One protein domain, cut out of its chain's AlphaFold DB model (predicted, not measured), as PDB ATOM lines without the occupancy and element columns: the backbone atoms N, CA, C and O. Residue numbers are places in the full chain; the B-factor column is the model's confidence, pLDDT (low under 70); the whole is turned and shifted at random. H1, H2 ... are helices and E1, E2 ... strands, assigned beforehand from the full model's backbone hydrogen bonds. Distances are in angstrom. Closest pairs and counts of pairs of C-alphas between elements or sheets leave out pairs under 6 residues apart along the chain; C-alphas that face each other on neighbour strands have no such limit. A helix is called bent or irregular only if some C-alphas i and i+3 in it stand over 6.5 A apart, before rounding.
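AT A GLANCE: This is residues 62 to 161 of the 161 residues of the protein "ShKT domain-containing protein" of Gongylonema pulchrum (UniProt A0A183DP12). A single long, twisted sheet of five strands is curled like part of a barrel and left open, and the short helix H1 lies over one face of it. The strands E1 to E5 form a meander, each the antiparallel neighbour of the one before, in the order E1 E2 E3 E4 E5. The 100 printed residues, with H1 first and then the five strands, are mostly strand. The whole is loose, with a radius of gyration of the C-alphas of 16.0 A, and elongated, spanning 44 by 28 by 23 A.

HOW THE PARTS SIT: H1 is residues 69 to 77, E1 79 to 91, E2 94 to 110, E3 113 to 126, E4 132 to 145 and E5 148 to 157. H1 is on the sheet at a height over the sheet of 7.4 A. It lies over E4, where 6 of its 9 C-alphas fall, and only just not over E3, where 2 fall. It runs along the strands, at 21 degrees to E4 on the local plane. The closest C-alphas of H1 and E4, Leu 71 and Val 142, are 6.3 A apart. H1 is irregular, with C-alphas 73 and 76 7.7 A apart; 1 of its 5 O i to N i+4 pairs and 4 of its 6 O i to N i+3 pairs are within hydrogen-bond range. Each strand forms a hairpin with the next. Within hydrogen-bond range are N 81 and O 103 of E1 and E2, 2.8 A, N 104 and O 121 of E2 and E3, 2.8 A, N 120 and O 138 of E3 and E4, 2.9 A, and N 141 and O 152 of E4 and E5, 2.8 A. The edge strands E1 and E5 are apart.

IN THESE COORDINATES: H1 begins at C-alpha 69 (46.231, -34.251, -19.903). E1 bends by 73 degrees at residue 84, E2 by 79 at residue 97 and E3 by 74 at residue 116. From first to last C-alpha E2 measures 42.7 A, E4 38.5 A and E3 37.7 A. E5 ends at C-alpha 157 (27.658, -12.004, -22.401).

THE WHOLE: The C-alphas farthest apart, Asp 129 and Ser 146, are 49.1 A apart. The printed part has no cut, its links between elements are tight, and no printed residue is under 70 in pLDDT.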
ATOM      1  N   TYR A  62      44.139 -22.311  -9.972       94.62
ATOM      2  CA  TYR A  62      45.251 -21.889 -10.833       94.62
ATOM      3  C   TYR A  62      46.485 -22.795 -10.694       94.62
ATOM      4  O   TYR A  62      47.556 -22.475 -11.201       94.62
ATOM      5  N   ASP A  63      46.364 -23.917  -9.983       93.75
ATOM      6  CA  ASP A  63      47.480 -24.831  -9.749       93.75
ATOM      7  C   ASP A  63      47.744 -25.709 -10.981       93.75
ATOM      8  O   ASP A  63      47.056 -26.706 -11.223       93.75
ATOM      9  N   LEU A  64      48.782 -25.351 -11.742       94.62
ATOM     10  CA  LEU A  64      49.187 -26.023 -12.979       94.62
ATOM     11  C   LEU A  64      49.522 -27.511 -12.795       94.62
ATOM     12  O   LEU A  64      49.392 -28.296 -13.731       94.62
ATOM     13  N   ARG A  65      49.880 -27.938 -11.578       93.25
ATOM     14  CA  ARG A  65      50.182 -29.347 -11.262       93.25
ATOM     15  C   ARG A  65      48.939 -30.239 -11.306       93.25
ATOM     16  O   ARG A  65      49.049 -31.461 -11.265       93.25
ATOM     17  N   ARG A  66      47.749 -29.634 -11.331       94.19
ATOM     18  CA  ARG A  66      46.452 -30.322 -11.331       94.19
ATOM     19  C   ARG A  66      45.793 -30.353 -12.708       94.19
ATOM     20  O   ARG A  66      44.660 -30.824 -12.823       94.19
ATOM     21  N   VAL A  67      46.469 -29.835 -13.731       94.56
ATOM     22  CA  VAL A  67      45.953 -29.763 -15.098       94.56
ATOM     23  C   VAL A  67      45.791 -31.180 -15.658       94.56
ATOM     24  O   VAL A  67      46.743 -31.958 -15.641       94.56
ATOM     25  N   PRO A  68      44.600 -31.561 -16.149       92.88
ATOM     26  CA  PRO A  68      44.415 -32.849 -16.802       92.88
ATOM     27  C   PRO A  68      45.112 -32.869 -18.168       92.88
ATOM     28  O   PRO A  68      45.175 -31.849 -18.851       92.88
ATOM     29  N   MET A  69      45.534 -34.057 -18.617       90.06
ATOM     30  CA  MET A  69      46.231 -34.251 -19.903       90.06
ATOM     31  C   MET A  69      45.530 -33.579 -21.094       90.06
ATOM     32  O   MET A  69      46.188 -33.031 -21.975       90.06
ATOM     33  N   ALA A  70      44.193 -33.584 -21.104       91.38
ATOM     34  CA  ALA A  70      43.388 -32.973 -22.161       91.38
ATOM     35  C   ALA A  70      43.594 -31.450 -22.296       91.38
ATOM     36  O   ALA A  70      43.375 -30.904 -23.369       91.38
ATOM     37  N   LEU A  71      44.012 -30.762 -21.229       93.75
ATOM     38  CA  LEU A  71      44.157 -29.306 -21.189       93.75
ATOM     39  C   LEU A  71      45.613 -28.831 -21.299       93.75
ATOM     40  O   LEU A  71      45.851 -27.626 -21.261       93.75
ATOM     41  N   ILE A  72      46.588 -29.731 -21.478       93.12
ATOM     42  CA  ILE A  72      48.015 -29.361 -21.561       93.12
ATOM     43  C   ILE A  72      48.263 -28.303 -22.643       93.12
ATOM     44  O   ILE A  72      48.989 -27.340 -22.409       93.12
ATOM     45  N   SER A  73      47.617 -28.429 -23.808       92.44
ATOM     46  CA  SER A  73      47.803 -27.496 -24.929       92.44
ATOM     47  C   SER A  73      47.319 -26.072 -24.648       92.44
ATOM     48  O   SER A  73      47.685 -25.159 -25.381       92.44
ATOM     49  N   VAL A  74      46.499 -25.880 -23.612       94.94
ATOM     50  CA  VAL A  74      45.953 -24.578 -23.197       94.94
ATOM     51  C   VAL A  74      46.345 -24.213 -21.763       94.94
ATOM     52  O   VAL A  74      45.846 -23.233 -21.220       94.94
ATOM     53  N   ALA A  75      47.258 -24.967 -21.139       95.19
ATOM     54  CA  ALA A  75      47.654 -24.766 -19.746       95.19
ATOM     55  C   ALA A  75      48.251 -23.375 -19.494       95.19
ATOM     56  O   ALA A  75      48.070 -22.810 -18.419       95.19
ATOM     57  N   PHE A  76      48.905 -22.798 -20.505       95.00
ATOM     58  CA  PHE A  76      49.471 -21.454 -20.439       95.00
ATOM     59  C   PHE A  76      48.426 -20.352 -20.236       95.00
ATOM     60  O   PHE A  76      48.814 -19.263 -19.843       95.00
ATOM     61  N   LEU A  77      47.134 -20.610 -20.484       96.62
ATOM     62  CA  LEU A  77      46.058 -19.644 -20.240       96.62
ATOM     63  C   LEU A  77      45.656 -19.568 -18.763       96.62
ATOM     64  O   LEU A  77      45.075 -18.568 -18.351       96.62
ATOM     65  N   ILE A  78      45.926 -20.608 -17.967       96.81
ATOM     66  CA  ILE A  78      45.442 -20.717 -16.586       96.81
ATOM     67  C   ILE A  78      46.069 -19.621 -15.729       96.81
ATOM     68  O   ILE A  78      47.285 -19.561 -15.551       96.81
ATOM     69  N   GLY A  79      45.221 -18.772 -15.160       95.19
ATOM     70  CA  GLY A  79      45.650 -17.610 -14.398       95.19
ATOM     71  C   GLY A  79      44.676 -16.448 -14.528       95.19
ATOM     72  O   GLY A  79      43.605 -16.571 -15.125       95.19
ATOM     73  N   ARG A  80      45.077 -15.317 -13.943       95.38
ATOM     74  CA  ARG A  80      44.419 -14.023 -14.120       95.38
ATOM     75  C   ARG A  80      45.295 -13.123 -14.976       95.38
ATOM     76  O   ARG A  80      46.479 -12.959 -14.685       95.38
ATOM     77  N   TRP A  81      44.689 -12.548 -16.000       95.19
ATOM     78  CA  TRP A  81      45.306 -11.649 -16.963       95.19
ATOM     79  C   TRP A  81      44.632 -10.304 -16.816       95.19
ATOM     80  O   TRP A  81      43.410 -10.240 -16.846       95.19
ATOM     81  N   ARG A  82      45.408  -9.243 -16.632       94.19
ATOM     82  CA  ARG A  82      44.863  -7.914 -16.376       94.19
ATOM     83  C   ARG A  82      45.605  -6.883 -17.200       94.19
ATOM     84  O   ARG A  82      46.833  -6.905 -17.251       94.19
ATOM     85  N   SER A  83      44.860  -5.978 -17.817       92.44
ATOM     86  CA  SER A  83      45.408  -4.849 -18.554       92.44
ATOM     87  C   SER A  83      44.560  -3.611 -18.313       92.44
ATOM     88  O   SER A  83      43.377  -3.615 -18.610       92.44
ATOM     89  N   GLU A  84      45.162  -2.543 -17.791       88.25
ATOM     90  CA  GLU A  84      44.447  -1.282 -17.531       88.25
ATOM     91  C   GLU A  84      44.240  -0.458 -18.811       88.25
ATOM     92  O   GLU A  84      43.263   0.258 -18.939       88.25
ATOM     93  N   PHE A  85      45.151  -0.544 -19.784       82.06
ATOM     94  CA  PHE A  85      45.114   0.303 -20.989       82.06
ATOM     95  C   PHE A  85      45.296  -0.486 -22.292       82.06
ATOM     96  O   PHE A  85      45.599   0.098 -23.333       82.06
ATOM     97  N   GLY A  86      45.162  -1.814 -22.247       76.12
ATOM     98  CA  GLY A  86      45.408  -2.680 -23.404       76.12
ATOM     99  C   GLY A  86      44.240  -2.786 -24.381       76.12
ATOM    100  O   GLY A  86      44.471  -3.049 -25.559       76.12
ATOM    101  N   GLY A  87      43.004  -2.573 -23.920       83.25
ATOM    102  CA  GLY A  87      41.810  -2.676 -24.754       83.25
ATOM    103  C   GLY A  87      41.624  -1.442 -25.633       83.25
ATOM    104  O   GLY A  87      41.715  -0.310 -25.157       83.25
ATOM    105  N   LYS A  88      41.327  -1.644 -26.921       91.25
ATOM    106  CA  LYS A  88      40.930  -0.575 -27.848       91.25
ATOM    107  C   LYS A  88      39.773  -1.043 -28.719       91.25
ATOM    108  O   LYS A  88      39.941  -1.932 -29.550       91.25
ATOM    109  N   ALA A  89      38.624  -0.397 -28.570       88.25
ATOM    110  CA  ALA A  89      37.446  -0.661 -29.381       88.25
ATOM    111  C   ALA A  89      37.415   0.273 -30.598       88.25
ATOM    112  O   ALA A  89      37.568   1.492 -30.477       88.25
ATOM    113  N   LEU A  90      37.210  -0.302 -31.784       92.25
ATOM    114  CA  LEU A  90      37.033   0.424 -33.038       92.25
ATOM    115  C   LEU A  90      35.896  -0.222 -33.821       92.25
ATOM    116  O   LEU A  90      36.006  -1.373 -34.239       92.25
ATOM    117  N   PHE A  91      34.827   0.529 -34.065       93.62
ATOM    118  CA  PHE A  91      33.723   0.065 -34.893       93.62
ATOM    119  C   PHE A  91      33.050   1.260 -35.592       93.62
ATOM    120  O   PHE A  91      33.012   2.339 -35.005       93.62
ATOM    121  N   PRO A  92      32.539   1.134 -36.837       96.12
ATOM    122  CA  PRO A  92      32.144   2.296 -37.646       96.12
ATOM    123  C   PRO A  92      31.094   3.230 -37.027       96.12
ATOM    124  O   PRO A  92      31.064   4.413 -37.352       96.12
ATOM    125  N   THR A  93      30.220   2.710 -36.165       95.31
ATOM    126  CA  THR A  93      29.096   3.457 -35.577       95.31
ATOM    127  C   THR A  93      29.347   3.957 -34.156       95.31
ATOM    128  O   THR A  93      28.481   4.635 -33.605       95.31
ATOM    129  N   ILE A  94      30.501   3.653 -33.555       89.69
ATOM    130  CA  ILE A  94      30.862   4.099 -32.202       89.69
ATOM    131  C   ILE A  94      32.232   4.789 -32.219       89.69
ATOM    132  O   ILE A  94      33.126   4.376 -32.962       89.69
ATOM    133  N   PRO A  95      32.434   5.845 -31.413       90.12
ATOM    134  CA  PRO A  95      33.748   6.456 -31.265       90.12
ATOM    135  C   PRO A  95      34.791   5.439 -30.803       90.12
ATOM    136  O   PRO A  95      34.480   4.497 -30.079       90.12
ATOM    137  N   THR A  96      36.045   5.647 -31.194       91.62
ATOM    138  CA  THR A  96      37.155   4.861 -30.648       91.62
ATOM    139  C   THR A  96      37.324   5.168 -29.166       91.62
ATOM    140  O   THR A  96      37.435   6.337 -28.794       91.62
ATOM    141  N   PHE A  97      37.411   4.131 -28.340       90.12
ATOM    142  CA  PHE A  97      37.722   4.259 -26.919       90.12
ATOM    143  C   PHE A  97      38.652   3.133 -26.461       90.12
ATOM    144  O   PHE A  97      38.810   2.120 -27.149       90.12
ATOM    145  N   THR A  98      39.300   3.340 -25.319       92.62
ATOM    146  CA  THR A  98      40.113   2.326 -24.643       92.62
ATOM    147  C   THR A  98      39.435   1.890 -23.357       92.62
ATOM    148  O   THR A  98      38.667   2.651 -22.772       92.62
ATOM    149  N   TYR A  99      39.703   0.661 -22.939       93.62
ATOM    150  CA  TYR A  99      39.116   0.072 -21.743       93.62
ATOM    151  C   TYR A  99      40.140  -0.809 -21.032       93.62
ATOM    152  O   TYR A  99      41.105  -1.288 -21.648       93.62
ATOM    153  N   GLY A 100      39.921  -0.984 -19.738       95.38
ATOM    154  CA  GLY A 100      40.638  -1.934 -18.912       95.38
ATOM    155  C   GLY A 100      39.910  -3.268 -18.946       95.38
ATOM    156  O   GLY A 100      38.690  -3.311 -19.096       95.38
ATOM    157  N   GLU A 101      40.656  -4.359 -18.849       95.81
ATOM    158  CA  GLU A 101      40.113  -5.709 -18.912       95.81
ATOM    159  C   GLU A 101      40.837  -6.652 -17.951       95.81
ATOM    160  O   GLU A 101      42.056  -6.576 -17.753       95.81
ATOM    161  N   GLU A 102      40.072  -7.572 -17.369       96.19
ATOM    162  CA  GLU A 102      40.566  -8.702 -16.599       96.19
ATOM    163  C   GLU A 102      39.930  -9.997 -17.113       96.19
ATOM    164  O   GLU A 102      38.707 -10.118 -17.194       96.19
ATOM    165  N   LEU A 103      40.771 -10.979 -17.430       96.88
ATOM    166  CA  LEU A 103      40.384 -12.327 -17.831       96.88
ATOM    167  C   LEU A 103      40.834 -13.325 -16.759       96.88
ATOM    168  O   LEU A 103      41.951 -13.235 -16.245       96.88
ATOM    169  N   SER A 104      40.010 -14.326 -16.466       97.88
ATOM    170  CA  SER A 104      40.351 -15.440 -15.575       97.88
ATOM    171  C   SER A 104      40.076 -16.764 -16.273       97.88
ATOM    172  O   SER A 104      38.965 -17.000 -16.750       97.88
ATOM    173  N   PHE A 105      41.080 -17.640 -16.297       98.19
ATOM    174  CA  PHE A 105      40.935 -19.037 -16.699       98.19
ATOM    175  C   PHE A 105      41.220 -19.933 -15.496       98.19
ATOM    176  O   PHE A 105      42.335 -19.965 -14.970       98.19
ATOM    177  N   GLU A 106      40.200 -20.666 -15.061       98.00
ATOM    178  CA  GLU A 106      40.189 -21.407 -13.801       98.00
ATOM    179  C   GLU A 106      39.955 -22.902 -14.024       98.00
ATOM    180  O   GLU A 106      39.057 -23.313 -14.762       98.00
ATOM    181  N   LEU A 107      40.712 -23.735 -13.312       97.12
ATOM    182  CA  LEU A 107      40.449 -25.164 -13.201       97.12
ATOM    183  C   LEU A 107      39.148 -25.412 -12.438       97.12
ATOM    184  O   LEU A 107      38.983 -24.993 -11.288       97.12
ATOM    185  N   ILE A 108      38.252 -26.188 -13.040       96.06
ATOM    186  CA  ILE A 108      36.996 -26.584 -12.404       96.06
ATOM    187  C   ILE A 108      37.225 -27.881 -11.637       96.06
ATOM    188  O   ILE A 108      37.500 -28.922 -12.234       96.06
ATOM    189  N   THR A 109      37.092 -27.836 -10.311       93.69
ATOM    190  CA  THR A 109      37.187 -29.031  -9.461       93.69
ATOM    191  C   THR A 109      35.800 -29.494  -9.028       93.69
ATOM    192  O   THR A 109      35.050 -28.733  -8.421       93.69
ATOM    193  N   ARG A 110      35.487 -30.771  -9.262       92.06
ATOM    194  CA  ARG A 110      34.291 -31.449  -8.752       92.06
ATOM    195  C   ARG A 110      34.684 -32.808  -8.183       92.06
ATOM    196  O   ARG A 110      35.429 -33.546  -8.818       92.06
ATOM    197  N   ASP A 111      34.218 -33.136  -6.978       89.88
ATOM    198  CA  ASP A 111      34.474 -34.434  -6.329       89.88
ATOM    199  C   ASP A 111      35.972 -34.825  -6.306       89.88
ATOM    200  O   ASP A 111      36.350 -35.967  -6.565       89.88
ATOM    201  N   ARG A 112      36.846 -33.844  -6.016       85.31
ATOM    202  CA  ARG A 112      38.326 -33.946  -6.032       85.31
ATOM    203  C   ARG A 112      38.965 -34.219  -7.401       85.31
ATOM    204  O   ARG A 112      40.174 -34.422  -7.468       85.31
ATOM    205  N   ARG A 113      38.199 -34.187  -8.491       89.75
ATOM    206  CA  ARG A 113      38.703 -34.312  -9.864       89.75
ATOM    207  C   ARG A 113      38.634 -32.970 -10.575       89.75
ATOM    208  O   ARG A 113      37.682 -32.216 -10.389       89.75
ATOM    209  N   VAL A 114      39.647 -32.678 -11.379       92.00
ATOM    210  CA  VAL A 114      39.637 -31.516 -12.272       92.00
ATOM    211  C   VAL A 114      38.954 -31.925 -13.573       92.00
ATOM    212  O   VAL A 114      39.273 -32.974 -14.132       92.00
ATOM    213  N   LEU A 115      37.971 -31.144 -14.014       93.38
ATOM    214  CA  LEU A 115      37.270 -31.389 -15.273       93.38
ATOM    215  C   LEU A 115      38.158 -31.005 -16.463       93.38
ATOM    216  O   LEU A 115      38.996 -30.114 -16.362       93.38
ATOM    217  N   SER A 116      37.923 -31.627 -17.618       92.31
ATOM    218  CA  SER A 116      38.591 -31.285 -18.887       92.31
ATOM    219  C   SER A 116      38.025 -30.007 -19.528       92.31
ATOM    220  O   SER A 116      37.810 -29.949 -20.737       92.31
ATOM    221  N   ALA A 117      37.743 -28.996 -18.708       95.19
ATOM    222  CA  ALA A 117      37.317 -27.671 -19.129       95.19
ATOM    223  C   ALA A 117      37.825 -26.610 -18.141       95.19
ATOM    224  O   ALA A 117      37.910 -26.856 -16.934       95.19
ATOM    225  N   LEU A 118      38.131 -25.429 -18.665       97.56
ATOM    226  CA  LEU A 118      38.436 -24.229 -17.902       97.56
ATOM    227  C   LEU A 118      37.172 -23.389 -17.777       97.56
ATOM    228  O   LEU A 118      36.446 -23.201 -18.753       97.56
ATOM    229  N   LYS A 119      36.925 -22.854 -16.586       98.00
ATOM    230  CA  LYS A 119      35.967 -21.768 -16.400       98.00
ATOM    231  C   LYS A 119      36.629 -20.484 -16.892       98.00
ATOM    232  O   LYS A 119      37.762 -20.201 -16.513       98.00
ATOM    233  N   TYR A 120      35.914 -19.744 -17.723       98.19
ATOM    234  CA  TYR A 120      36.335 -18.473 -18.291       98.19
ATOM    235  C   TYR A 120      35.471 -17.350 -17.725       98.19
ATOM    236  O   TYR A 120      34.246 -17.485 -17.654       98.19
ATOM    237  N   THR A 121      36.103 -16.253 -17.327       98.00
ATOM    238  CA  THR A 121      35.413 -15.000 -17.015       98.00
ATOM    239  C   THR A 121      36.188 -13.834 -17.605       98.00
ATOM    240  O   THR A 121      37.411 -13.795 -17.458       98.00
ATOM    241  N   ALA A 122      35.483 -12.877 -18.189       96.94
ATOM    242  CA  ALA A 122      36.019 -11.607 -18.645       96.94
ATOM    243  C   ALA A 122      35.214 -10.459 -18.055       96.94
ATOM    244  O   ALA A 122      33.991 -10.540 -17.924       96.94
ATOM    245  N   PHE A 123      35.910  -9.393 -17.696       95.94
ATOM    246  CA  PHE A 123      35.310  -8.179 -17.175       95.94
ATOM    247  C   PHE A 123      36.056  -6.977 -17.741       95.94
ATOM    248  O   PHE A 123      37.280  -6.911 -17.635       95.94
ATOM    249  N   ALA A 124      35.314  -6.035 -18.313       95.62
ATOM    250  CA  ALA A 124      35.841  -4.812 -18.895       95.62
ATOM    251  C   ALA A 124      35.255  -3.579 -18.203       95.62
ATOM    252  O   ALA A 124      34.058  -3.524 -17.902       95.62
ATOM    253  N   TRP A 125      36.094  -2.569 -17.992       94.62
ATOM    254  CA  TRP A 125      35.723  -1.313 -17.344       94.62
ATOM    255  C   TRP A 125      36.233  -0.096 -18.109       94.62
ATOM    256  O   TRP A 125      37.214  -0.160 -18.854       94.62
ATOM    257  N   ASP A 126      35.555   1.029 -17.912       91.56
ATOM    258  CA  ASP A 126      36.018   2.322 -18.394       91.56
ATOM    259  C   ASP A 126      37.224   2.796 -17.575       91.56
ATOM    260  O   ASP A 126      37.253   2.707 -16.346       91.56
ATOM    261  N   ASN A 127      38.234   3.316 -18.265       87.81
ATOM    262  CA  ASN A 127      39.502   3.694 -17.645       87.81
ATOM    263  C   ASN A 127      39.435   4.957 -16.784       87.81
ATOM    264  O   ASN A 127      40.363   5.214 -16.015       87.81
ATOM    265  N   TRP A 128      38.385   5.763 -16.919       85.00
ATOM    266  CA  TRP A 128      38.255   7.038 -16.226       85.00
ATOM    267  C   TRP A 128      37.460   6.909 -14.935       85.00
ATOM    268  O   TRP A 128      37.903   7.411 -13.901       85.00
ATOM    269  N   ASP A 129      36.297   6.260 -14.987       87.25
ATOM    270  CA  ASP A 129      35.384   6.150 -13.842       87.25
ATOM    271  C   ASP A 129      35.301   4.735 -13.241       87.25
ATOM    272  O   ASP A 129      34.614   4.543 -12.236       87.25
ATOM    273  N   LEU A 130      36.038   3.768 -13.809       86.44
ATOM    274  CA  LEU A 130      36.058   2.355 -13.407       86.44
ATOM    275  C   LEU A 130      34.681   1.680 -13.486       86.44
ATOM    276  O   LEU A 130      34.439   0.662 -12.830       86.44
ATOM    277  N   LYS A 131      33.762   2.238 -14.278       91.00
ATOM    278  CA  LYS A 131      32.437   1.666 -14.474       91.00
ATOM    279  C   LYS A 131      32.521   0.432 -15.364       91.00
ATOM    280  O   LYS A 131      33.184   0.445 -16.397       91.00
ATOM    281  N   GLU A 132      31.792  -0.614 -14.984       92.12
ATOM    282  CA  GLU A 132      31.619  -1.804 -15.818       92.12
ATOM    283  C   GLU A 132      31.045  -1.427 -17.192       92.12
ATOM    284  O   GLU A 132      30.014  -0.753 -17.293       92.12
ATOM    285  N   LEU A 133      31.726  -1.888 -18.241       93.00
ATOM    286  CA  LEU A 133      31.303  -1.756 -19.633       93.00
ATOM    287  C   LEU A 133      30.711  -3.063 -20.149       93.00
ATOM    288  O   LEU A 133      29.668  -3.056 -20.802       93.00
ATOM    289  N   HIS A 134      31.396  -4.175 -19.880       94.62
ATOM    290  CA  HIS A 134      31.043  -5.483 -20.407       94.62
ATOM    291  C   HIS A 134      31.542  -6.602 -19.497       94.62
ATOM    292  O   HIS A 134      32.561  -6.459 -18.821       94.62
ATOM    293  N   SER A 135      30.839  -7.730 -19.513       96.56
ATOM    294  CA  SER A 135      31.253  -8.935 -18.808       96.56
ATOM    295  C   SER A 135      30.820 -10.178 -19.573       96.56
ATOM    296  O   SER A 135      29.730 -10.228 -20.147       96.56
ATOM    297  N   GLU A 136      31.691 -11.183 -19.578       96.94
ATOM    298  CA  GLU A 136      31.480 -12.451 -20.269       96.94
ATOM    299  C   GLU A 136      31.832 -13.616 -19.348       96.94
ATOM    300  O   GLU A 136      32.792 -13.570 -18.573       96.94
ATOM    301  N   TYR A 137      31.062 -14.694 -19.437       97.56
ATOM    302  CA  TYR A 137      31.241 -15.888 -18.621       97.56
ATOM    303  C   TYR A 137      31.129 -17.117 -19.498       97.56
ATOM    304  O   TYR A 137      30.274 -17.181 -20.372       97.56
ATOM    305  N   GLY A 138      31.957 -18.126 -19.262       97.44
ATOM    306  CA  GLY A 138      31.961 -19.261 -20.164       97.44
ATOM    307  C   GLY A 138      32.799 -20.442 -19.730       97.44
ATOM    308  O   GLY A 138      33.310 -20.524 -18.608       97.44
ATOM    309  N   PHE A 139      32.945 -21.363 -20.674       97.25
ATOM    310  CA  PHE A 139      33.759 -22.557 -20.530       97.25
ATOM    311  C   PHE A 139      34.610 -22.774 -21.775       97.25
ATOM    312  O   PHE A 139      34.092 -22.780 -22.894       97.25
ATOM    313  N   LEU A 140      35.903 -23.008 -21.563       97.31
ATOM    314  CA  LEU A 140      36.841 -23.440 -22.593       97.31
ATOM    315  C   LEU A 140      37.104 -24.933 -22.422       97.31
ATOM    316  O   LEU A 140      37.501 -25.381 -21.350       97.31
ATOM    317  N   SER A 141      36.908 -25.717 -23.472       94.50
ATOM    318  CA  SER A 141      37.164 -27.158 -23.472       94.50
ATOM    319  C   SER A 141      38.047 -27.548 -24.649       94.50
ATOM    320  O   SER A 141      38.079 -26.863 -25.672       94.50
ATOM    321  N   VAL A 142      38.783 -28.645 -24.486       92.00
ATOM    322  CA  VAL A 142      39.641 -29.204 -25.532       92.00
ATOM    323  C   VAL A 142      39.131 -30.599 -25.862       92.00
ATOM    324  O   VAL A 142      39.085 -31.475 -24.997       92.00
ATOM    325  N   ALA A 143      38.741 -30.795 -27.116       86.88
ATOM    326  CA  ALA A 143      38.404 -32.091 -27.678       86.88
ATOM    327  C   ALA A 143      39.564 -32.561 -28.561       86.88
ATOM    328  O   ALA A 143      40.090 -31.792 -29.361       86.88
ATOM    329  N   ASN A 144      39.973 -33.820 -28.421       80.62
ATOM    330  CA  ASN A 144      40.920 -34.421 -29.352       80.62
ATOM    331  C   ASN A 144      40.133 -35.144 -30.448       80.62
ATOM    332  O   ASN A 144      39.386 -36.074 -30.145       80.62
ATOM    333  N   ASP A 145      40.299 -34.714 -31.693       77.81
ATOM    334  CA  ASP A 145      39.749 -35.386 -32.865       77.81
ATOM    335  C   ASP A 145      40.893 -35.812 -33.782       77.81
ATOM    336  O   ASP A 145      41.607 -34.984 -34.350       77.81
ATOM    337  N   SER A 146      41.078 -37.127 -33.908       79.62
ATOM    338  CA  SER A 146      42.011 -37.722 -34.870       79.62
ATOM    339  C   SER A 146      43.449 -37.179 -34.761       79.62
ATOM    340  O   SER A 146      44.145 -37.017 -35.762       79.62
ATOM    341  N   GLY A 147      43.903 -36.881 -33.535       76.69
ATOM    342  CA  GLY A 147      45.231 -36.319 -33.255       76.69
ATOM    343  C   GLY A 147      45.315 -34.789 -33.301       76.69
ATOM    344  O   GLY A 147      46.366 -34.238 -32.979       76.69
ATOM    345  N   THR A 148      44.223 -34.096 -33.635       81.44
ATOM    346  CA  THR A 148      44.130 -32.631 -33.613       81.44
ATOM    347  C   THR A 148      43.377 -32.159 -32.374       81.44
ATOM    348  O   THR A 148      42.331 -32.702 -32.024       81.44
ATOM    349  N   ASN A 149      43.889 -31.122 -31.712       86.38
ATOM    350  CA  ASN A 149      43.185 -30.485 -30.603       86.38
ATOM    351  C   ASN A 149      42.207 -29.439 -31.149       86.38
ATOM    352  O   ASN A 149      42.623 -28.412 -31.683       86.38
ATOM    353  N   ILE A 150      40.913 -29.697 -30.989       91.00
ATOM    354  CA  ILE A 150      39.834 -28.746 -31.235       91.00
ATOM    355  C   ILE A 150      39.555 -28.016 -29.920       91.00
ATOM    356  O   ILE A 150      39.237 -28.640 -28.908       91.00
ATOM    357  N   ILE A 151      39.679 -26.691 -29.934       93.00
ATOM    358  CA  ILE A 151      39.392 -25.833 -28.782       93.00
ATOM    359  C   ILE A 151      37.999 -25.235 -28.972       93.00
ATOM    360  O   ILE A 151      37.717 -24.636 -30.007       93.00
ATOM    361  N   LEU A 152      37.133 -25.400 -27.974       94.31
ATOM    362  CA  LEU A 152      35.767 -24.882 -27.967       94.31
ATOM    363  C   LEU A 152      35.617 -23.907 -26.804       94.31
ATOM    364  O   LEU A 152      35.825 -24.295 -25.654       94.31
ATOM    365  N   LEU A 153      35.228 -22.670 -27.099       95.75
ATOM    366  CA  LEU A 153      34.883 -21.657 -26.109       95.75
ATOM    367  C   LEU A 153      33.397 -21.329 -26.262       95.75
ATOM    368  O   LEU A 153      32.965 -20.938 -27.342       95.75
ATOM    369  N   ASN A 154      32.630 -21.513 -25.192       95.62
ATOM    370  CA  ASN A 154      31.232 -21.095 -25.129       95.62
ATOM    371  C   ASN A 154      31.116 -19.997 -24.084       95.62
ATOM    372  O   ASN A 154      31.543 -20.216 -22.947       95.62
ATOM    373  N   THR A 155      30.543 -18.860 -24.460       96.75
ATOM    374  CA  THR A 155      30.361 -17.705 -23.581       96.75
ATOM    375  C   THR A 155      28.903 -17.277 -23.546       96.75
ATOM    376  O   THR A 155      28.136 -17.570 -24.458       96.75
ATOM    377  N   VAL A 156      28.537 -16.630 -22.446       97.06
ATOM    378  CA  VAL A 156      27.355 -15.789 -22.304       97.06
ATOM    379  C   VAL A 156      27.826 -14.404 -21.889       97.06
ATOM    380  O   VAL A 156      28.736 -14.268 -21.063       97.06
ATOM    381  N   MET A 157      27.219 -13.385 -22.466       95.44
ATOM    382  CA  MET A 157      27.658 -12.004 -22.401       95.44
ATOM    383  C   MET A 157      26.585 -11.140 -21.733       95.44
ATOM    384  O   MET A 157      25.381 -11.390 -21.846       95.44
ATOM    385  N   SER A 158      26.998 -10.095 -21.016       95.44
ATOM    386  CA  SER A 158      26.079  -9.253 -20.233       95.44
ATOM    387  C   SER A 158      25.087  -8.440 -21.071       95.44
ATOM    388  O   SER A 158      24.099  -7.930 -20.543       95.44
ATOM    389  N   ASN A 159      25.303  -8.365 -22.384       92.56
ATOM    390  CA  ASN A 159      24.378  -7.787 -23.359       92.56
ATOM    391  C   ASN A 159      23.285  -8.766 -23.842       92.56
ATOM    392  O   ASN A 159      22.455  -8.359 -24.652       92.56
ATOM    393  N   GLY A 160      23.236  -9.995 -23.313       90.69
ATOM    394  CA  GLY A 160      22.172 -10.969 -23.586       90.69
ATOM    395  C   GLY A 160      22.459 -11.948 -24.727       90.69
ATOM    396  O   GLY A 160      21.512 -12.529 -25.254       90.69
ATOM    397  N   GLU A 161      23.732 -12.120 -25.081       84.38
ATOM    398  CA  GLU A 161      24.225 -13.025 -26.131       84.38
ATOM    399  C   GLU A 161      24.951 -14.248 -25.554       84.38
ATOM    400  O   GLU A 161      25.473 -14.146 -24.419       84.38
TER     401      GLU A 161